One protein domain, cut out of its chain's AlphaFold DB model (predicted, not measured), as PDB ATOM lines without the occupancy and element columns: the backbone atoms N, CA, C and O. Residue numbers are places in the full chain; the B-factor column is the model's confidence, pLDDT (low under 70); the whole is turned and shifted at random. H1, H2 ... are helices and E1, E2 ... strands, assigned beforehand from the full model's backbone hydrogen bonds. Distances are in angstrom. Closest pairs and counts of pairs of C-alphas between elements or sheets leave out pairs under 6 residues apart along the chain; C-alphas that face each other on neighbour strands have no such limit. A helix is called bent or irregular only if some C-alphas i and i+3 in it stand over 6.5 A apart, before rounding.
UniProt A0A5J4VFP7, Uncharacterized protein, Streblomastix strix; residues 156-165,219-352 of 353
ATOM      1  N   GLU A 156      14.309 -45.403  -0.998       67.94
ATOM      2  CA  GLU A 156      14.624 -46.263   0.132       67.94
ATOM      3  C   GLU A 156      13.711 -45.877   1.302       67.94
ATOM      4  O   GLU A 156      13.287 -44.727   1.459       67.94
ATOM      5  N   LEU A 157      13.217 -46.911   1.978       68.06
ATOM      6  CA  LEU A 157      12.226 -46.799   3.031       68.06
ATOM      7  C   LEU A 157      12.778 -47.491   4.269       68.06
ATOM      8  O   LEU A 157      12.868 -48.721   4.322       68.06
ATOM      9  N   PHE A 158      13.079 -46.727   5.303       63.16
ATOM     10  CA  PHE A 158      13.372 -47.300   6.601       63.16
ATOM     11  C   PHE A 158      12.100 -47.404   7.417       63.16
ATOM     12  O   PHE A 158      11.360 -46.434   7.578       63.16
ATOM     13  N   ILE A 159      11.837 -48.601   7.936       62.88
ATOM     14  CA  ILE A 159      10.672 -48.804   8.785       62.88
ATOM     15  C   ILE A 159      11.133 -49.184  10.182       62.88
ATOM     16  O   ILE A 159      11.843 -50.171  10.381       62.88
ATOM     17  N   ALA A 160      10.756 -48.359  11.151       53.41
ATOM     18  CA  ALA A 160      10.939 -48.671  12.556       53.41
ATOM     19  C   ALA A 160       9.769 -49.541  13.011       53.41
ATOM     20  O   ALA A 160       8.600 -49.197  12.785       53.41
ATOM     21  N   ASN A 161      10.077 -50.668  13.651       45.44
ATOM     22  CA  ASN A 161       9.051 -51.507  14.245       45.44
ATOM     23  C   ASN A 161       8.580 -50.838  15.536       45.44
ATOM     24  O   ASN A 161       9.146 -51.000  16.620       45.44
ATOM     25  N   ILE A 162       7.575 -49.982  15.388       48.00
ATOM     26  CA  ILE A 162       6.839 -49.434  16.513       48.00
ATOM     27  C   ILE A 162       5.690 -50.404  16.757       48.00
ATOM     28  O   ILE A 162       4.658 -50.307  16.092       48.00
ATOM     29  N   ALA A 163       5.903 -51.369  17.655       33.06
ATOM     30  CA  ALA A 163       4.876 -52.315  18.071       33.06
ATOM     31  C   ALA A 163       3.582 -51.559  18.414       33.06
ATOM     32  O   ALA A 163       3.617 -50.586  19.168       33.06
ATOM     33  N   ILE A 164       2.442 -51.986  17.862       42.34
ATOM     34  CA  ILE A 164       1.137 -51.462  18.281       42.34
ATOM     35  C   ILE A 164       0.195 -52.596  18.682       42.34
ATOM     36  O   ILE A 164      -0.002 -53.565  17.951       42.34
ATOM     37  N   GLN A 165      -0.461 -52.397  19.822       37.66
ATOM     38  CA  GLN A 165      -1.739 -53.008  20.183       37.66
ATOM     39  C   GLN A 165      -2.895 -52.320  19.415       37.66
ATOM     40  O   GLN A 165      -2.813 -51.128  19.123       37.66
ATOM     41  N   ASN A 219      -5.640 -49.558  29.977       64.31
ATOM     42  CA  ASN A 219      -4.925 -50.733  29.481       64.31
ATOM     43  C   ASN A 219      -4.222 -50.455  28.144       64.31
ATOM     44  O   ASN A 219      -3.436 -51.277  27.690       64.31
ATOM     45  N   ASN A 220      -4.482 -49.298  27.529       69.31
ATOM     46  CA  ASN A 220      -3.858 -48.854  26.286       69.31
ATOM     47  C   ASN A 220      -2.628 -47.967  26.546       69.31
ATOM     48  O   ASN A 220      -2.315 -47.090  25.748       69.31
ATOM     49  N   THR A 221      -1.952 -48.163  27.682       64.62
ATOM     50  CA  THR A 221      -0.856 -47.291  28.133       64.62
ATOM     51  C   THR A 221       0.299 -47.253  27.129       64.62
ATOM     52  O   THR A 221       0.874 -46.195  26.903       64.62
ATOM     53  N   GLU A 222       0.619 -48.376  26.482       60.09
ATOM     54  CA  GLU A 222       1.711 -48.454  25.505       60.09
ATOM     55  C   GLU A 222       1.379 -47.703  24.209       60.09
ATOM     56  O   GLU A 222       2.133 -46.822  23.802       60.09
ATOM     57  N   ALA A 223       0.214 -47.964  23.601       62.72
ATOM     58  CA  ALA A 223      -0.179 -47.250  22.387       62.72
ATOM     59  C   ALA A 223      -0.471 -45.768  22.661       62.72
ATOM     60  O   ALA A 223      -0.195 -44.939  21.803       62.72
ATOM     61  N   ASP A 224      -0.987 -45.415  23.844       62.91
ATOM     62  CA  ASP A 224      -1.160 -44.019  24.255       62.91
ATOM     63  C   ASP A 224       0.193 -43.324  24.456       62.91
ATOM     64  O   ASP A 224       0.379 -42.217  23.967       62.91
ATOM     65  N   SER A 225       1.178 -43.983  25.075       62.66
ATOM     66  CA  SER A 225       2.537 -43.436  25.222       62.66
ATOM     67  C   SER A 225       3.215 -43.235  23.865       62.66
ATOM     68  O   SER A 225       3.817 -42.191  23.629       62.66
ATOM     69  N   LEU A 226       3.050 -44.184  22.938       64.56
ATOM     70  CA  LEU A 226       3.557 -44.087  21.568       64.56
ATOM     71  C   LEU A 226       2.829 -43.021  20.744       64.56
ATOM     72  O   LEU A 226       3.464 -42.296  19.984       64.56
ATOM     73  N   LEU A 227       1.512 -42.880  20.911       63.94
ATOM     74  CA  LEU A 227       0.739 -41.809  20.284       63.94
ATOM     75  C   LEU A 227       1.143 -40.449  20.861       63.94
ATOM     76  O   LEU A 227       1.246 -39.480  20.122       63.94
ATOM     77  N   ARG A 228       1.402 -40.359  22.169       64.06
ATOM     78  CA  ARG A 228       1.879 -39.138  22.825       64.06
ATOM     79  C   ARG A 228       3.282 -38.761  22.367       64.06
ATOM     80  O   ARG A 228       3.485 -37.587  22.086       64.06
ATOM     81  N   LEU A 229       4.186 -39.729  22.212       60.84
ATOM     82  CA  LEU A 229       5.475 -39.535  21.544       60.84
ATOM     83  C   LEU A 229       5.259 -39.019  20.118       60.84
ATOM     84  O   LEU A 229       5.770 -37.958  19.776       60.84
ATOM     85  N   ALA A 230       4.403 -39.680  19.332       56.75
ATOM     86  CA  ALA A 230       4.075 -39.273  17.967       56.75
ATOM     87  C   ALA A 230       3.452 -37.868  17.858       56.75
ATOM     88  O   ALA A 230       3.644 -37.185  16.855       56.75
ATOM     89  N   ILE A 231       2.693 -37.447  18.874       56.94
ATOM     90  CA  ILE A 231       2.076 -36.119  18.978       56.94
ATOM     91  C   ILE A 231       3.083 -35.073  19.457       56.94
ATOM     92  O   ILE A 231       2.937 -33.909  19.102       56.94
ATOM     93  N   SER A 232       4.067 -35.455  20.275       57.75
ATOM     94  CA  SER A 232       5.008 -34.503  20.868       57.75
ATOM     95  C   SER A 232       5.992 -33.896  19.868       57.75
ATOM     96  O   SER A 232       6.676 -32.965  20.246       57.75
ATOM     97  N   GLU A 233       6.088 -34.401  18.629       57.31
ATOM     98  CA  GLU A 233       7.143 -34.041  17.648       57.31
ATOM     99  C   GLU A 233       8.595 -34.241  18.158       57.31
ATOM    100  O   GLU A 233       9.550 -34.075  17.401       57.31
ATOM    101  N   ASP A 234       8.757 -34.685  19.408       55.53
ATOM    102  CA  ASP A 234      10.020 -34.778  20.142       55.53
ATOM    103  C   ASP A 234      10.633 -36.193  20.096       55.53
ATOM    104  O   ASP A 234      11.658 -36.455  20.731       55.53
ATOM    105  N   TYR A 235      10.027 -37.142  19.366       69.62
ATOM    106  CA  TYR A 235      10.674 -38.432  19.133       69.62
ATOM    107  C   TYR A 235      11.695 -38.283  18.017       69.62
ATOM    108  O   TYR A 235      11.405 -37.816  16.917       69.62
ATOM    109  N   SER A 236      12.912 -38.710  18.309       77.38
ATOM    110  CA  SER A 236      14.045 -38.482  17.438       77.38
ATOM    111  C   SER A 236      14.779 -39.792  17.235       77.38
ATOM    112  O   SER A 236      15.033 -40.534  18.184       77.38
ATOM    113  N   ILE A 237      15.108 -40.115  15.989       81.75
ATOM    114  CA  ILE A 237      15.859 -41.338  15.699       81.75
ATOM    115  C   ILE A 237      17.283 -41.174  16.208       81.75
ATOM    116  O   ILE A 237      17.896 -40.114  16.037       81.75
ATOM    117  N   ASP A 238      17.831 -42.225  16.811       85.06
ATOM    118  CA  ASP A 238      19.231 -42.228  17.208       85.06
ATOM    119  C   ASP A 238      20.128 -41.881  16.011       85.06
ATOM    120  O   ASP A 238      20.170 -42.591  15.003       85.06
ATOM    121  N   LYS A 239      20.877 -40.782  16.139       85.19
ATOM    122  CA  LYS A 239      21.767 -40.272  15.096       85.19
ATOM    123  C   LYS A 239      22.802 -41.313  14.668       85.19
ATOM    124  O   LYS A 239      23.097 -41.402  13.482       85.19
ATOM    125  N   GLN A 240      23.326 -42.106  15.607       86.94
ATOM    126  CA  GLN A 240      24.307 -43.153  15.289       86.94
ATOM    127  C   GLN A 240      23.691 -44.247  14.423       86.94
ATOM    128  O   GLN A 240      24.301 -44.706  13.461       86.94
ATOM    129  N   MET A 241      22.460 -44.633  14.743       86.50
ATOM    130  CA  MET A 241      21.753 -45.676  14.022       86.50
ATOM    131  C   MET A 241      21.335 -45.202  12.628       86.50
ATOM    132  O   MET A 241      21.530 -45.925  11.655       86.50
ATOM    133  N   LEU A 242      20.821 -43.971  12.519       88.31
ATOM    134  CA  LEU A 242      20.525 -43.338  11.235       88.31
ATOM    135  C   LEU A 242      21.779 -43.271  10.354       88.31
ATOM    136  O   LEU A 242      21.729 -43.648   9.188       88.31
ATOM    137  N   GLN A 243      22.910 -42.849  10.918       88.69
ATOM    138  CA  GLN A 243      24.167 -42.766  10.186       88.69
ATOM    139  C   GLN A 243      24.644 -44.142   9.705       88.69
ATOM    140  O   GLN A 243      24.940 -44.291   8.524       88.69
ATOM    141  N   GLN A 244      24.644 -45.156  10.576       88.50
ATOM    142  CA  GLN A 244      24.994 -46.527  10.195       88.50
ATOM    143  C   GLN A 244      24.117 -47.022   9.038       88.50
ATOM    144  O   GLN A 244      24.583 -47.658   8.098       88.50
ATOM    145  N   VAL A 245      22.822 -46.734   9.110       86.88
ATOM    146  CA  VAL A 245      21.860 -47.155   8.103       86.88
ATOM    147  C   VAL A 245      22.131 -46.491   6.752       86.88
ATOM    148  O   VAL A 245      22.114 -47.197   5.748       86.88
ATOM    149  N   LEU A 246      22.423 -45.192   6.734       88.00
ATOM    150  CA  LEU A 246      22.737 -44.443   5.515       88.00
ATOM    151  C   LEU A 246      24.093 -44.828   4.909       88.00
ATOM    152  O   LEU A 246      24.237 -44.861   3.688       88.00
ATOM    153  N   GLU A 247      25.079 -45.152   5.750       88.88
ATOM    154  CA  GLU A 247      26.374 -45.688   5.316       88.88
ATOM    155  C   GLU A 247      26.206 -47.060   4.651       88.88
ATOM    156  O   GLU A 247      26.763 -47.297   3.582       88.88
ATOM    157  N   GLU A 248      25.389 -47.944   5.232       87.12
ATOM    158  CA  GLU A 248      25.098 -49.268   4.667       87.12
ATOM    159  C   GLU A 248      24.309 -49.208   3.349       87.12
ATOM    160  O   GLU A 248      24.425 -50.124   2.533       87.12
ATOM    161  N   THR A 249      23.502 -48.167   3.130       81.25
ATOM    162  CA  THR A 249      22.741 -47.990   1.883       81.25
ATOM    163  C   THR A 249      23.455 -47.137   0.837       81.25
ATOM    164  O   THR A 249      22.952 -46.998  -0.278       81.25
ATOM    165  N   GLU A 250      24.638 -46.598   1.158       87.31
ATOM    166  CA  GLU A 250      25.403 -45.684   0.299       87.31
ATOM    167  C   GLU A 250      24.567 -44.466  -0.158       87.31
ATOM    168  O   GLU A 250      24.721 -43.943  -1.269       87.31
ATOM    169  N   ILE A 251      23.646 -44.002   0.695       85.38
ATOM    170  CA  ILE A 251      22.783 -42.850   0.414       85.38
ATOM    171  C   ILE A 251      23.338 -41.603   1.085       85.38
ATOM    172  O   ILE A 251      23.488 -41.521   2.301       85.38
ATOM    173  N   GLN A 252      23.562 -40.575   0.270       90.88
ATOM    174  CA  GLN A 252      23.873 -39.241   0.749       90.88
ATOM    175  C   GLN A 252      22.594 -38.408   0.842       90.88
ATOM    176  O   GLN A 252      21.984 -38.083  -0.177       90.88
ATOM    177  N   ILE A 253      22.212 -38.057   2.067       93.31
ATOM    178  CA  ILE A 253      21.142 -37.095   2.343       93.31
ATOM    179  C   ILE A 253      21.673 -35.682   2.110       93.31
ATOM    180  O   ILE A 253      22.766 -35.341   2.570       93.31
ATOM    181  N   SER A 254      20.904 -34.861   1.399       94.62
ATOM    182  CA  SER A 254      21.270 -33.471   1.103       94.62
ATOM    183  C   SER A 254      20.561 -32.448   1.995       94.62
ATOM    184  O   SER A 254      21.118 -31.372   2.237       94.62
ATOM    185  N   VAL A 255      19.369 -32.792   2.493       94.50
ATOM    186  CA  VAL A 255      18.531 -31.958   3.360       94.50
ATOM    187  C   VAL A 255      17.664 -32.836   4.268       94.50
ATOM    188  O   VAL A 255      17.158 -33.874   3.837       94.50
ATOM    189  N   ASP A 256      17.499 -32.428   5.524       93.38
ATOM    190  CA  ASP A 256      16.531 -33.028   6.447       93.38
ATOM    191  C   ASP A 256      15.194 -32.291   6.347       93.38
ATOM    192  O   ASP A 256      15.068 -31.123   6.714       93.38
ATOM    193  N   CYS A 257      14.194 -32.942   5.773       92.25
ATOM    194  CA  CYS A 257      12.886 -32.353   5.570       92.25
ATOM    195  C   CYS A 257      11.978 -32.705   6.743       92.25
ATOM    196  O   CYS A 257      11.823 -33.874   7.093       92.25
ATOM    197  N   LEU A 258      11.257 -31.694   7.236       89.62
ATOM    198  CA  LEU A 258      10.278 -31.812   8.324       89.62
ATOM    199  C   LEU A 258      10.920 -31.962   9.709       89.62
ATOM    200  O   LEU A 258      10.278 -32.457  10.633       89.62
ATOM    201  N   ALA A 259      12.156 -31.487   9.849       88.88
ATOM    202  CA  ALA A 259      12.855 -31.410  11.122       88.88
ATOM    203  C   ALA A 259      12.587 -30.082  11.844       88.88
ATOM    204  O   ALA A 259      12.173 -29.082  11.263       88.88
ATOM    205  N   THR A 260      12.860 -30.059  13.135       86.19
ATOM    206  CA  THR A 260      12.903 -28.869  13.978       86.19
ATOM    207  C   THR A 260      14.344 -28.624  14.403       86.19
ATOM    208  O   THR A 260      15.159 -29.544  14.385       86.19
ATOM    209  N   ARG A 261      14.646 -27.423  14.908       85.06
ATOM    210  CA  ARG A 261      15.955 -27.119  15.510       85.06
ATOM    211  C   ARG A 261      16.435 -28.138  16.554       85.06
ATOM    212  O   ARG A 261      17.624 -28.257  16.827       85.06
ATOM    213  N   ARG A 262      15.496 -28.791  17.243       80.50
ATOM    214  CA  ARG A 262      15.818 -29.742  18.313       80.50
ATOM    215  C   ARG A 262      16.207 -31.103  17.743       80.50
ATOM    216  O   ARG A 262      17.182 -31.682  18.217       80.50
ATOM    217  N   ASN A 263      15.513 -31.521  16.682       81.12
ATOM    218  CA  ASN A 263      15.605 -32.871  16.132       81.12
ATOM    219  C   ASN A 263      16.312 -32.996  14.778       81.12
ATOM    220  O   ASN A 263      16.414 -34.107  14.248       81.12
ATOM    221  N   GLU A 264      16.863 -31.895  14.263       84.94
ATOM    222  CA  GLU A 264      17.651 -31.864  13.033       84.94
ATOM    223  C   GLU A 264      18.779 -32.912  13.047       84.94
ATOM    224  O   GLU A 264      19.606 -33.017  13.962       84.94
ATOM    225  N   LYS A 265      18.836 -33.724  11.991       85.38
ATOM    226  CA  LYS A 265      19.920 -34.694  11.785       85.38
ATOM    227  C   LYS A 265      21.036 -34.123  10.926       85.38
ATOM    228  O   LYS A 265      22.179 -34.584  11.025       85.38
ATOM    229  N   TYR A 266      20.719 -33.087  10.154       87.38
ATOM    230  CA  TYR A 266      21.604 -32.433   9.203       87.38
ATOM    231  C   TYR A 266      21.605 -30.919   9.381       87.38
ATOM    232  O   TYR A 266      20.613 -30.322   9.774       87.38
ATOM    233  N   HIS A 267      22.734 -30.297   9.027       89.00
ATOM    234  CA  HIS A 267      22.903 -28.843   9.106       89.00
ATOM    235  C   HIS A 267      21.947 -28.062   8.189       89.00
ATOM    236  O   HIS A 267      21.575 -26.941   8.511       89.00
ATOM    237  N   ARG A 268      21.578 -28.645   7.040       95.12
ATOM    238  CA  ARG A 268      20.539 -28.125   6.148       95.12
ATOM    239  C   ARG A 268      19.259 -28.870   6.453       95.12
ATOM    240  O   ARG A 268      19.201 -30.086   6.252       95.12
ATOM    241  N   TYR A 269      18.252 -28.141   6.904       94.69
ATOM    242  CA  TYR A 269      16.943 -28.708   7.167       94.69
ATOM    243  C   TYR A 269      15.823 -27.741   6.799       94.69
ATOM    244  O   TYR A 269      15.992 -26.516   6.824       94.69
ATOM    245  N   PHE A 270      14.677 -28.315   6.443       94.00
ATOM    246  CA  PHE A 270      13.429 -27.592   6.250       94.00
ATOM    247  C   PHE A 270      12.508 -27.853   7.428       94.00
ATOM    248  O   PHE A 270      12.203 -29.002   7.754       94.00
ATOM    249  N   SER A 271      12.033 -26.767   8.020       91.06
ATOM    250  CA  SER A 271      11.142 -26.806   9.168       91.06
ATOM    251  C   SER A 271       9.677 -26.923   8.758       91.06
ATOM    252  O   SER A 271       9.279 -26.480   7.678       91.06
ATOM    253  N   ILE A 272       8.864 -27.566   9.600       85.06
ATOM    254  CA  ILE A 272       7.402 -27.589   9.424       85.06
ATOM    255  C   ILE A 272       6.843 -26.192   9.719       85.06
ATOM    256  O   ILE A 272       6.095 -25.634   8.917       85.06
ATOM    257  N   GLU A 273       7.246 -25.617  10.850       85.12
ATOM    258  CA  GLU A 273       6.885 -24.266  11.281       85.12
ATOM    259  C   GLU A 273       7.989 -23.255  10.954       85.12
ATOM    260  O   GLU A 273       9.076 -23.629  10.542       85.12
ATOM    261  N   SER A 274       7.740 -21.956  11.134       86.75
ATOM    262  CA  SER A 274       8.775 -20.947  10.895       86.75
ATOM    263  C   SER A 274       9.921 -21.070  11.906       86.75
ATOM    264  O   SER A 274       9.741 -20.762  13.085       86.75
ATOM    265  N   ASP A 275      11.111 -21.424  11.430       88.69
ATOM    266  CA  ASP A 275      12.335 -21.459  12.225       88.69
ATOM    267  C   ASP A 275      13.413 -20.581  11.586       88.69
ATOM    268  O   ASP A 275      13.734 -20.707  10.409       88.69
ATOM    269  N   SER A 276      13.989 -19.679  12.383       90.44
ATOM    270  CA  SER A 276      15.062 -18.778  11.951       90.44
ATOM    271  C   SER A 276      16.375 -19.479  11.586       90.44
ATOM    272  O   SER A 276      17.212 -18.857  10.936       90.44
ATOM    273  N   GLN A 277      16.590 -20.713  12.057       90.81
ATOM    274  CA  GLN A 277      17.798 -21.495  11.766       90.81
ATOM    275  C   GLN A 277      17.599 -22.505  10.636       90.81
ATOM    276  O   GLN A 277      18.589 -22.966  10.069       90.81
ATOM    277  N   ALA A 278      16.349 -22.796  10.270       93.50
ATOM    278  CA  ALA A 278      16.063 -23.637   9.124       93.50
ATOM    279  C   ALA A 278      16.416 -22.907   7.824       93.50
ATOM    280  O   ALA A 278      16.256 -21.691   7.707       93.50
ATOM    281  N   GLU A 279      16.846 -23.666   6.817       94.81
ATOM    282  CA  GLU A 279      17.114 -23.111   5.486       94.81
ATOM    283  C   GLU A 279      15.821 -22.607   4.837       94.81
ATOM    284  O   GLU A 279      15.817 -21.561   4.193       94.81
ATOM    285  N   ASN A 280      14.719 -23.329   5.057       93.56
ATOM    286  CA  ASN A 280      13.369 -22.937   4.668       93.56
ATOM    287  C   ASN A 280      12.333 -23.422   5.694       93.56
ATOM    288  O   ASN A 280      12.587 -24.331   6.489       93.56
ATOM    289  N   TRP A 281      11.144 -22.826   5.640       91.50
ATOM    290  CA  TRP A 281       9.948 -23.264   6.366       91.50
ATOM    291  C   TRP A 281       8.947 -23.909   5.397       91.50
ATOM    292  O   TRP A 281       9.081 -23.764   4.179       91.50
ATOM    293  N   ASP A 282       7.954 -24.617   5.935       90.81
ATOM    294  CA  ASP A 282       7.018 -25.451   5.173       90.81
ATOM    295  C   ASP A 282       7.744 -26.488   4.300       90.81
ATOM    296  O   ASP A 282       7.700 -26.458   3.069       90.81
ATOM    297  N   GLY A 283       8.437 -27.433   4.945       90.75
ATOM    298  CA  GLY A 283       9.191 -28.483   4.250       90.75
ATOM    299  C   GLY A 283       8.375 -29.338   3.265       90.75
ATOM    300  O   GLY A 283       8.964 -29.919   2.352       90.75
ATOM    301  N   ILE A 284       7.039 -29.396   3.398       91.75
ATOM    302  CA  ILE A 284       6.141 -30.032   2.414       91.75
ATOM    303  C   ILE A 284       5.875 -29.089   1.230       91.75
ATOM    304  O   ILE A 284       5.743 -29.552   0.100       91.75
ATOM    305  N   GLY A 285       5.792 -27.779   1.441       92.50
ATOM    306  CA  GLY A 285       5.649 -26.791   0.370       92.50
ATOM    307  C   GLY A 285       6.899 -26.621  -0.499       92.50
ATOM    308  O   GLY A 285       6.774 -26.285  -1.676       92.50
ATOM    309  N   GLN A 286       8.093 -26.890   0.040       94.44
ATOM    310  CA  GLN A 286       9.355 -26.746  -0.697       94.44
ATOM    311  C   GLN A 286       9.510 -27.772  -1.822       94.44
ATOM    312  O   GLN A 286       9.123 -28.928  -1.670       94.44
ATOM    313  N   SER A 287      10.107 -27.367  -2.944       93.06
ATOM    314  CA  SER A 287      10.484 -28.306  -4.009       93.06
ATOM    315  C   SER A 287      11.588 -29.244  -3.520       93.06
ATOM    316  O   SER A 287      12.541 -28.789  -2.886       93.06
ATOM    317  N   TRP A 288      11.479 -30.538  -3.826       93.31
ATOM    318  CA  TRP A 288      12.554 -31.508  -3.593       93.31
ATOM    319  C   TRP A 288      13.311 -31.863  -4.878       93.31
ATOM    320  O   TRP A 288      14.112 -32.801  -4.902       93.31
ATOM    321  N   GLU A 289      13.068 -31.126  -5.965       88.62
ATOM    322  CA  GLU A 289      13.806 -31.288  -7.212       88.62
ATOM    323  C   GLU A 289      15.308 -31.071  -6.967       88.62
ATOM    324  O   GLU A 289      15.722 -30.077  -6.376       88.62
ATOM    325  N   CYS A 290      16.128 -32.023  -7.421       88.94
ATOM    326  CA  CYS A 290      17.585 -32.063  -7.217       88.94
ATOM    327  C   CYS A 290      18.069 -32.302  -5.775       88.94
ATOM    328  O   CYS A 290      19.280 -32.311  -5.555       88.94
ATOM    329  N   GLU A 291      17.177 -32.572  -4.824       93.50
ATOM    330  CA  GLU A 291      17.544 -32.949  -3.459       93.50
ATOM    331  C   GLU A 291      17.410 -34.473  -3.253       93.50
ATOM    332  O   GLU A 291      16.772 -35.195  -4.022       93.50
ATOM    333  N   THR A 292      18.046 -34.989  -2.203       93.69
ATOM    334  CA  THR A 292      17.785 -36.314  -1.624       93.69
ATOM    335  C   THR A 292      17.336 -36.106  -0.181       93.69
ATOM    336  O   THR A 292      18.173 -36.148   0.728       93.69
ATOM    337  N   PRO A 293      16.042 -35.796   0.037       94.62
ATOM    338  CA  PRO A 293      15.547 -35.465   1.359       94.62
ATOM    339  C   PRO A 293      15.496 -36.695   2.265       94.62
ATOM    340  O   PRO A 293      15.068 -37.779   1.850       94.62
ATOM    341  N   LEU A 294      15.875 -36.488   3.522       94.19
ATOM    342  CA  LEU A 294      15.457 -37.336   4.627       94.19
ATOM    343  C   LEU A 294      14.068 -36.878   5.072       94.19
ATOM    344  O   LEU A 294      13.845 -35.697   5.298       94.19
ATOM    345  N   LEU A 295      13.126 -37.806   5.163       92.69
ATOM    346  CA  LEU A 295      11.738 -37.551   5.513       92.69
ATOM    347  C   LEU A 295      11.436 -38.296   6.808       92.69
ATOM    348  O   LEU A 295      11.007 -39.450   6.792       92.69
ATOM    349  N   HIS A 296      11.670 -37.633   7.937       88.56
ATOM    350  CA  HIS A 296      11.270 -38.122   9.252       88.56
ATOM    351  C   HIS A 296      10.111 -37.268   9.764       88.56
ATOM    352  O   HIS A 296      10.298 -36.276  10.460       88.56
ATOM    353  N   CYS A 297       8.898 -37.625   9.345       85.25
ATOM    354  CA  CYS A 297       7.718 -36.805   9.594       85.25
ATOM    355  C   CYS A 297       6.882 -37.304  10.782       85.25
ATOM    356  O   CYS A 297       6.817 -38.516  11.025       85.25
ATOM    357  N   PRO A 298       6.164 -36.393  11.463       83.12
ATOM    358  CA  PRO A 298       5.065 -36.759  12.343       83.12
ATOM    359  C   PRO A 298       4.072 -37.677  11.629       83.12
ATOM    360  O   PRO A 298       3.763 -37.501  10.447       83.12
ATOM    361  N   ILE A 299       3.507 -38.631  12.365       83.25
ATOM    362  CA  ILE A 299       2.615 -39.665  11.815       83.25
ATOM    363  C   ILE A 299       1.415 -39.066  11.061       83.25
ATOM    364  O   ILE A 299       0.969 -39.608  10.048       83.25
ATOM    365  N   SER A 300       0.912 -37.919  11.519       84.56
ATOM    366  CA  SER A 300      -0.178 -37.170  10.882       84.56
ATOM    367  C   SER A 300       0.156 -36.673   9.469       84.56
ATOM    368  O   SER A 300      -0.756 -36.496   8.658       84.56
ATOM    369  N   LEU A 301       1.439 -36.464   9.161       88.69
ATOM    370  CA  LEU A 301       1.918 -35.933   7.884       88.69
ATOM    371  C   LEU A 301       2.323 -37.022   6.887       88.69
ATOM    372  O   LEU A 301       2.433 -36.716   5.699       88.69
ATOM    373  N   ILE A 302       2.449 -38.285   7.312       90.19
ATOM    374  CA  ILE A 302       2.807 -39.414   6.434       90.19
ATOM    375  C   ILE A 302       1.971 -39.439   5.139       90.19
ATOM    376  O   ILE A 302       2.565 -39.535   4.064       90.19
ATOM    377  N   PRO A 303       0.627 -39.289   5.159       91.56
ATOM    378  CA  PRO A 303      -0.156 -39.293   3.922       91.56
ATOM    379  C   PRO A 303       0.196 -38.144   2.965       91.56
ATOM    380  O   PRO A 303       0.228 -38.342   1.752       91.56
ATOM    381  N   ALA A 304       0.465 -36.947   3.497       92.69
ATOM    382  CA  ALA A 304       0.834 -35.781   2.694       92.69
ATOM    383  C   ALA A 304       2.231 -35.947   2.085       92.69
ATOM    384  O   ALA A 304       2.431 -35.651   0.906       92.69
ATOM    385  N   VAL A 305       3.166 -36.494   2.868       93.19
ATOM    386  CA  VAL A 305       4.508 -36.839   2.403       93.19
ATOM    387  C   VAL A 305       4.426 -37.862   1.278       93.19
ATOM    388  O   VAL A 305       4.956 -37.587   0.209       93.19
ATOM    389  N   ILE A 306       3.707 -38.978   1.457       93.19
ATOM    390  CA  ILE A 306       3.520 -40.011   0.420       93.19
ATOM    391  C   ILE A 306       2.943 -39.412  -0.869       93.19
ATOM    392  O   ILE A 306       3.430 -39.718  -1.955       93.19
ATOM    393  N   TYR A 307       1.942 -38.537  -0.764       93.38
ATOM    394  CA  TYR A 307       1.340 -37.891  -1.930       93.38
ATOM    395  C   TYR A 307       2.345 -37.024  -2.701       93.38
ATOM    396  O   TYR A 307       2.473 -37.151  -3.917       93.38
ATOM    397  N   LYS A 308       3.088 -36.161  -2.001       93.50
ATOM    398  CA  LYS A 308       4.094 -35.288  -2.624       93.50
ATOM    399  C   LYS A 308       5.213 -36.093  -3.270       93.50
ATOM    400  O   LYS A 308       5.655 -35.816  -4.376       93.50
ATOM    401  N   VAL A 309       5.620 -37.141  -2.584       92.31
ATOM    402  CA  VAL A 309       6.550 -38.139  -3.069       92.31
ATOM    403  C   VAL A 309       6.092 -38.780  -4.389       92.31
ATOM    404  O   VAL A 309       6.889 -38.898  -5.319       92.31
ATOM    405  N   GLU A 310       4.828 -39.212  -4.478       90.88
ATOM    406  CA  GLU A 310       4.263 -39.766  -5.713       90.88
ATOM    407  C   GLU A 310       4.225 -38.713  -6.826       90.88
ATOM    408  O   GLU A 310       4.383 -39.056  -7.997       90.88
ATOM    409  N   LEU A 311       4.024 -37.445  -6.472       91.69
ATOM    410  CA  LEU A 311       3.951 -36.336  -7.413       91.69
ATOM    411  C   LEU A 311       5.326 -35.971  -7.997       91.69
ATOM    412  O   LEU A 311       5.462 -35.871  -9.213       91.69
ATOM    413  N   GLU A 312       6.334 -35.785  -7.145       91.38
ATOM    414  CA  GLU A 312       7.654 -35.269  -7.542       91.38
ATOM    415  C   GLU A 312       8.629 -36.375  -7.959       91.38
ATOM    416  O   GLU A 312       9.629 -36.099  -8.616       91.38
ATOM    417  N   GLN A 313       8.343 -37.637  -7.609       89.31
ATOM    418  CA  GLN A 313       9.170 -38.797  -7.961       89.31
ATOM    419  C   GLN A 313      10.648 -38.620  -7.567       89.31
ATOM    420  O   GLN A 313      11.535 -39.102  -8.250       89.31
ATOM    421  N   VAL A 314      10.952 -37.937  -6.464       87.38
ATOM    422  CA  VAL A 314      12.338 -37.630  -6.062       87.38
ATOM    423  C   VAL A 314      13.009 -38.783  -5.316       87.38
ATOM    424  O   VAL A 314      12.344 -39.567  -4.631       87.38
ATOM    425  N   LYS A 315      14.342 -38.891  -5.418       90.31
ATOM    426  CA  LYS A 315      15.124 -39.860  -4.633       90.31
ATOM    427  C   LYS A 315      15.079 -39.391  -3.194       90.31
ATOM    428  O   LYS A 315      15.304 -38.218  -2.953       90.31
ATOM    429  N   ARG A 316      14.785 -40.270  -2.248       90.88
ATOM    430  CA  ARG A 316      14.549 -39.863  -0.861       90.88
ATOM    431  C   ARG A 316      14.709 -41.027   0.087       90.88
ATOM    432  O   ARG A 316      14.609 -42.181  -0.334       90.88
ATOM    433  N   GLU A 317      14.845 -40.665   1.348       92.50
ATOM    434  CA  GLU A 317      14.807 -41.592   2.456       92.50
ATOM    435  C   GLU A 317      13.602 -41.285   3.330       92.50
ATOM    436  O   GLU A 317      13.520 -40.211   3.916       92.50
ATOM    437  N   LEU A 318      12.644 -42.204   3.397       91.69
ATOM    438  CA  LEU A 318      11.461 -42.030   4.233       91.69
ATOM    439  C   LEU A 318      11.583 -42.909   5.462       91.69
ATOM    440  O   LEU A 318      11.850 -44.102   5.345       91.69
ATOM    441  N   ILE A 319      11.338 -42.324   6.631       89.31
ATOM    442  CA  ILE A 319      11.252 -43.075   7.869       89.31
ATOM    443  C   ILE A 319       9.816 -43.062   8.359       89.31
ATOM    444  O   ILE A 319       9.231 -42.012   8.624       89.31
ATOM    445  N   ALA A 320       9.243 -44.255   8.446       88.06
ATOM    446  CA  ALA A 320       7.858 -44.462   8.831       88.06
ATOM    447  C   ALA A 320       7.755 -45.607   9.849       88.06
ATOM    448  O   ALA A 320       8.663 -46.437   9.951       88.06
ATOM    449  N   PRO A 321       6.660 -45.689  10.612       86.38
ATOM    450  CA  PRO A 321       6.417 -46.827  11.483       86.38
ATOM    451  C   PRO A 321       5.760 -48.004  10.729       86.38
ATOM    452  O   PRO A 321       5.036 -47.794   9.753       86.38
ATOM    453  N   ILE A 322       6.001 -49.252  11.167       85.00
ATOM    454  CA  ILE A 322       5.411 -50.471  10.559       85.00
ATOM    455  C   ILE A 322       3.940 -50.616  10.965       85.00
ATOM    456  O   ILE A 322       3.623 -51.288  11.945       85.00
ATOM    457  N   TRP A 323       3.024 -49.972  10.242       86.50
ATOM    458  CA  TRP A 323       1.607 -49.898  10.617       86.50
ATOM    459  C   TRP A 323       0.696 -50.486   9.529       86.50
ATOM    460  O   TRP A 323      -0.025 -49.763   8.844       86.50
ATOM    461  N   GLU A 324       0.693 -51.815   9.384       85.00
ATOM    462  CA  GLU A 324       0.024 -52.505   8.264       85.00
ATOM    463  C   GLU A 324      -1.492 -52.265   8.166       85.00
ATOM    464  O   GLU A 324      -2.064 -52.312   7.079       85.00
ATOM    465  N   GLY A 325      -2.143 -51.983   9.298       82.69
ATOM    466  CA  GLY A 325      -3.581 -51.720   9.368       82.69
ATOM    467  C   GLY A 325      -3.999 -50.296   8.990       82.69
ATOM    468  O   GLY A 325      -5.196 -50.017   8.934       82.69
ATOM    469  N   TYR A 326      -3.056 -49.378   8.758       84.06
ATOM    470  CA  TYR A 326      -3.375 -47.994   8.406       84.06
ATOM    471  C   TYR A 326      -3.577 -47.812   6.899       84.06
ATOM    472  O   TYR A 326      -2.854 -48.372   6.081       84.06
ATOM    473  N   VAL A 327      -4.524 -46.945   6.521       86.56
ATOM    474  CA  VAL A 327      -4.898 -46.700   5.111       86.56
ATOM    475  C   VAL A 327      -3.688 -46.298   4.256       86.56
ATOM    476  O   VAL A 327      -3.517 -46.787   3.138       86.56
ATOM    477  N   TRP A 328      -2.806 -45.456   4.801       89.94
ATOM    478  CA  TRP A 328      -1.618 -44.972   4.098       89.94
ATOM    479  C   TRP A 328      -0.534 -46.040   3.905       89.94
ATOM    480  O   TRP A 328       0.342 -45.848   3.065       89.94
ATOM    481  N   TRP A 329      -0.590 -47.178   4.608       90.88
ATOM    482  CA  TRP A 329       0.396 -48.253   4.469       90.88
ATOM    483  C   TRP A 329       0.432 -48.822   3.054       90.88
ATOM    484  O   TRP A 329       1.496 -49.041   2.478       90.88
ATOM    485  N   THR A 330      -0.741 -49.002   2.449       90.50
ATOM    486  CA  THR A 330      -0.845 -49.499   1.072       90.50
ATOM    487  C   THR A 330      -0.210 -48.532   0.072       90.50
ATOM    488  O   THR A 330       0.499 -48.963  -0.837       90.50
ATOM    489  N   ALA A 331      -0.400 -47.224   0.263       90.44
ATOM    490  CA  ALA A 331       0.227 -46.192  -0.555       90.44
ATOM    491  C   ALA A 331       1.748 -46.154  -0.340       90.44
ATOM    492  O   ALA A 331       2.502 -46.107  -1.309       90.44
ATOM    493  N   LEU A 332       2.205 -46.285   0.908       90.12
ATOM    494  CA  LEU A 332       3.623 -46.378   1.250       90.12
ATOM    495  C   LEU A 332       4.302 -47.573   0.563       90.12
ATOM    496  O   LEU A 332       5.372 -47.438  -0.026       90.12
ATOM    497  N   MET A 333       3.659 -48.741   0.576       90.06
ATOM    498  CA  MET A 333       4.181 -49.941  -0.083       90.06
ATOM    499  C   MET A 333       4.208 -49.825  -1.608       90.06
ATOM    500  O   MET A 333       5.056 -50.446  -2.243       90.06
ATOM    501  N   ARG A 334       3.331 -49.011  -2.211       88.88
ATOM    502  CA  ARG A 334       3.341 -48.753  -3.661       88.88
ATOM    503  C   ARG A 334       4.549 -47.932  -4.113       88.88
ATOM    504  O   ARG A 334       5.020 -48.140  -5.226       88.88
ATOM    505  N   ILE A 335       5.031 -47.011  -3.279       87.62
ATOM    506  CA  ILE A 335       6.172 -46.132  -3.597       87.62
ATOM    507  C   ILE A 335       7.523 -46.681  -3.130       87.62
ATOM    508  O   ILE A 335       8.569 -46.131  -3.482       87.62
ATOM    509  N   LYS A 336       7.501 -47.732  -2.310       88.25
ATOM    510  CA  LYS A 336       8.680 -48.405  -1.771       88.25
ATOM    511  C   LYS A 336       9.473 -49.070  -2.898       88.25
ATOM    512  O   LYS A 336       8.918 -49.841  -3.675       88.25
ATOM    513  N   ILE A 337      10.789 -48.854  -2.912       85.81
ATOM    514  CA  ILE A 337      11.713 -49.588  -3.795       85.81
ATOM    515  C   ILE A 337      12.601 -50.519  -2.973       85.81
ATOM    516  O   ILE A 337      12.746 -51.692  -3.314       85.81
ATOM    517  N   ARG A 338      13.131 -50.040  -1.847       85.62
ATOM    518  CA  ARG A 338      13.857 -50.859  -0.865       85.62
ATOM    519  C   ARG A 338      13.304 -50.620   0.524       85.62
ATOM    520  O   ARG A 338      12.752 -49.561   0.791       85.62
ATOM    521  N   GLN A 339      13.428 -51.627   1.382       87.44
ATOM    522  CA  GLN A 339      13.082 -51.507   2.790       87.44
ATOM    523  C   GLN A 339      14.185 -52.075   3.662       87.44
ATOM    524  O   GLN A 339      14.709 -53.149   3.364       87.44
ATOM    525  N   LYS A 340      14.433 -51.408   4.786       86.12
ATOM    526  CA  LYS A 340      15.189 -51.976   5.895       86.12
ATOM    527  C   LYS A 340      14.466 -51.715   7.210       86.12
ATOM    528  O   LYS A 340      13.970 -50.619   7.462       86.12
ATOM    529  N   GLU A 341      14.374 -52.763   8.016       85.12
ATOM    530  CA  GLU A 341      13.789 -52.702   9.350       85.12
ATOM    531  C   GLU A 341      14.860 -52.295  10.363       85.12
ATOM    532  O   GLU A 341      15.961 -52.849  10.380       85.12
ATOM    533  N   LEU A 342      14.550 -51.288  11.176       75.06
ATOM    534  CA  LEU A 342      15.532 -50.593  12.006       75.06
ATOM    535  C   LEU A 342      15.753 -51.197  13.405       75.06
ATOM    536  O   LEU A 342      16.713 -50.794  14.056       75.06
ATOM    537  N   ARG A 343      14.948 -52.194  13.816       75.12
ATOM    538  CA  ARG A 343      14.758 -52.756  15.184       75.12
ATOM    539  C   ARG A 343      13.580 -52.120  15.941       75.12
ATOM    540  O   ARG A 343      12.893 -51.243  15.418       75.12
ATOM    541  N   ASP A 344      13.330 -52.617  17.154       73.00
ATOM    542  CA  ASP A 344      12.244 -52.169  18.030       73.00
ATOM    543  C   ASP A 344      12.380 -50.692  18.407       73.00
ATOM    544  O   ASP A 344      13.474 -50.217  18.722       73.00
ATOM    545  N   SER A 345      11.246 -49.990  18.455       68.44
ATOM    546  CA  SER A 345      11.158 -48.559  18.786       68.44
ATOM    547  C   SER A 345      11.959 -48.129  20.020       68.44
ATOM    548  O   SER A 345      12.591 -47.077  19.979       68.44
ATOM    549  N   GLN A 346      12.015 -48.954  21.072       67.00
ATOM    550  CA  GLN A 346      12.771 -48.681  22.305       67.00
ATOM    551  C   GLN A 346      14.282 -48.519  22.081       67.00
ATOM    552  O   GLN A 346      14.956 -47.859  22.863       67.00
ATOM    553  N   ASN A 347      14.816 -49.133  21.023       71.12
ATOM    554  CA  ASN A 347      16.234 -49.072  20.669       71.12
ATOM    555  C   ASN A 347      16.526 -48.024  19.587       71.12
ATOM    556  O   ASN A 347      17.680 -47.654  19.389       71.12
ATOM    557  N   VAL A 348      15.493 -47.596  18.857       71.81
ATOM    558  CA  VAL A 348      15.604 -46.716  17.687       71.81
ATOM    559  C   VAL A 348      15.327 -45.260  18.053       71.81
ATOM    560  O   VAL A 348      15.961 -44.354  17.512       71.81
ATOM    561  N   LEU A 349      14.365 -45.035  18.947       74.94
ATOM    562  CA  LEU A 349      13.887 -43.714  19.324       74.94
ATOM    563  C   LEU A 349      14.562 -43.251  20.613       74.94
ATOM    564  O   LEU A 349      14.688 -44.009  21.574       74.94
ATOM    565  N   LYS A 350      14.970 -41.985  20.636       71.00
ATOM    566  CA  LYS A 350      15.432 -41.282  21.830       71.00
ATOM    567  C   LYS A 350      14.496 -40.115  22.116       71.00
ATOM    568  O   LYS A 350      14.026 -39.458  21.188       71.00
ATOM    569  N   GLU A 351      14.250 -39.875  23.400       63.22
ATOM    570  CA  GLU A 351      13.661 -38.622  23.867       63.22
ATOM    571  C   GLU A 351      14.726 -37.527  23.774       63.22
ATOM    572  O   GLU A 351      15.865 -37.714  24.218       63.22
ATOM    573  N   GLU A 352      14.375 -36.393  23.174       58.44
ATOM    574  CA  GLU A 352      15.231 -35.212  23.214       58.44
ATOM    575  C   GLU A 352      15.074 -34.516  24.567       58.44
ATOM    576  O   GLU A 352      13.959 -34.275  25.028       58.44
TER     577      GLU A 352
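What this domain is: This is residues 156 to 165 and 219 to 352 of the 353 residues of an uncharacterized protein of Streblomastix strix (UniProt A0A5J4VFP7). A twisted sheet of six parallel strands runs through the middle, with H3 and H4 side by side on one face and H2 on the other. Beyond the ends where its strands finish lie H1, the short H5 and a small two-strand ribbon, E2 with E8, while the unnamed stretch 272 to 292 loops out past the E4 edge. The printed part has 144 residues with five named helices and eight named strands, in the order E1 H1 E2 H2 E3 E4 E5 H3 E6 H4 E7 H5 E8; the class is mixed, helices and strands. The large sheet's order is E4 E3 E5 E6 E1 E7, and E2 and E8 are antiparallel. The whole is compact, with a radius of gyration of the C-alphas of 14.4 A and spans of 45 by 33 by 28 A.

Where its parts are: The large sheet holds E4, residues 269 to 271, E3, 255 to 257, E5, 293 to 296, E6, 316 to 321 and 16.3 A long, E1, 156 to 161 and 16.1 A, and E7, 338 to 344 and 19.0 A. C-alpha 156 is at (14.624, -46.263, 0.132). The helices are H1, residues 221 to 232, 15.8 A, H2, 239 to 249, 15.3 A, H3, 299 to 312, 20.5 A, H4, 327 to 335, 14.1 A, and H5, 345 to 348. H3 is irregular: C-alphas 300 and 303 are 7.3 A apart. E2 is residues 235 to 237; E8 is 349 to 351, ending with C-alpha 351 at (13.661, -38.622, 23.867).

How they stand to each other: E6 and E1 are parallel at 17 degrees, with N 158 and O 318 2.9 A apart; E1 and E7 have N 157 and O 338 at 2.9 A. E5 and E6 have N 295 and O 317 at 2.7 A, E3 and E5 N 257 and O 294 at 2.8 A, and E4 and E3 N 270 and O 256 at 2.8 A. H3 is on the sheet at a height of 9.8 A, along the strands at 25 degrees to E6 on the local plane. H4, on the same face, touches H3 at the C-alphas of Pro 303 and Trp 328, 5.9 A apart. H2 is on the opposite face, at a height of 9.8 A. H5 only grazes the sheet with residues 345 to 348, and H1 is not on it. E2 and E8 have N 350 and O 236 at 2.8 A. E5, H3, E6 form a strand-helix-strand unit, a helix between parallel neighbour strands, and E6, H4, E7 a split one, with E1 between its strands; both crossovers are right-handed. Every O i to N i+4 pair is within hydrogen-bond range in H1 and H2, against 8 of 10 in H3 and 4 of 5 in H4; H5 is too short for one.

The domain as a whole: The C-alphas farthest apart, of Asn 219 and Cys 290, are 46.9 A apart. Residues 166 to 218 are not printed, and C-alphas 165 and 219 are 10.1 A apart across the cut. The links E3 to E4 and E4 to E5 are long. Mean pLDDT of the printed part is 81.8; residues 156 to 165, 219 to 235, 345 to 346 and 351 to 352 are under 70.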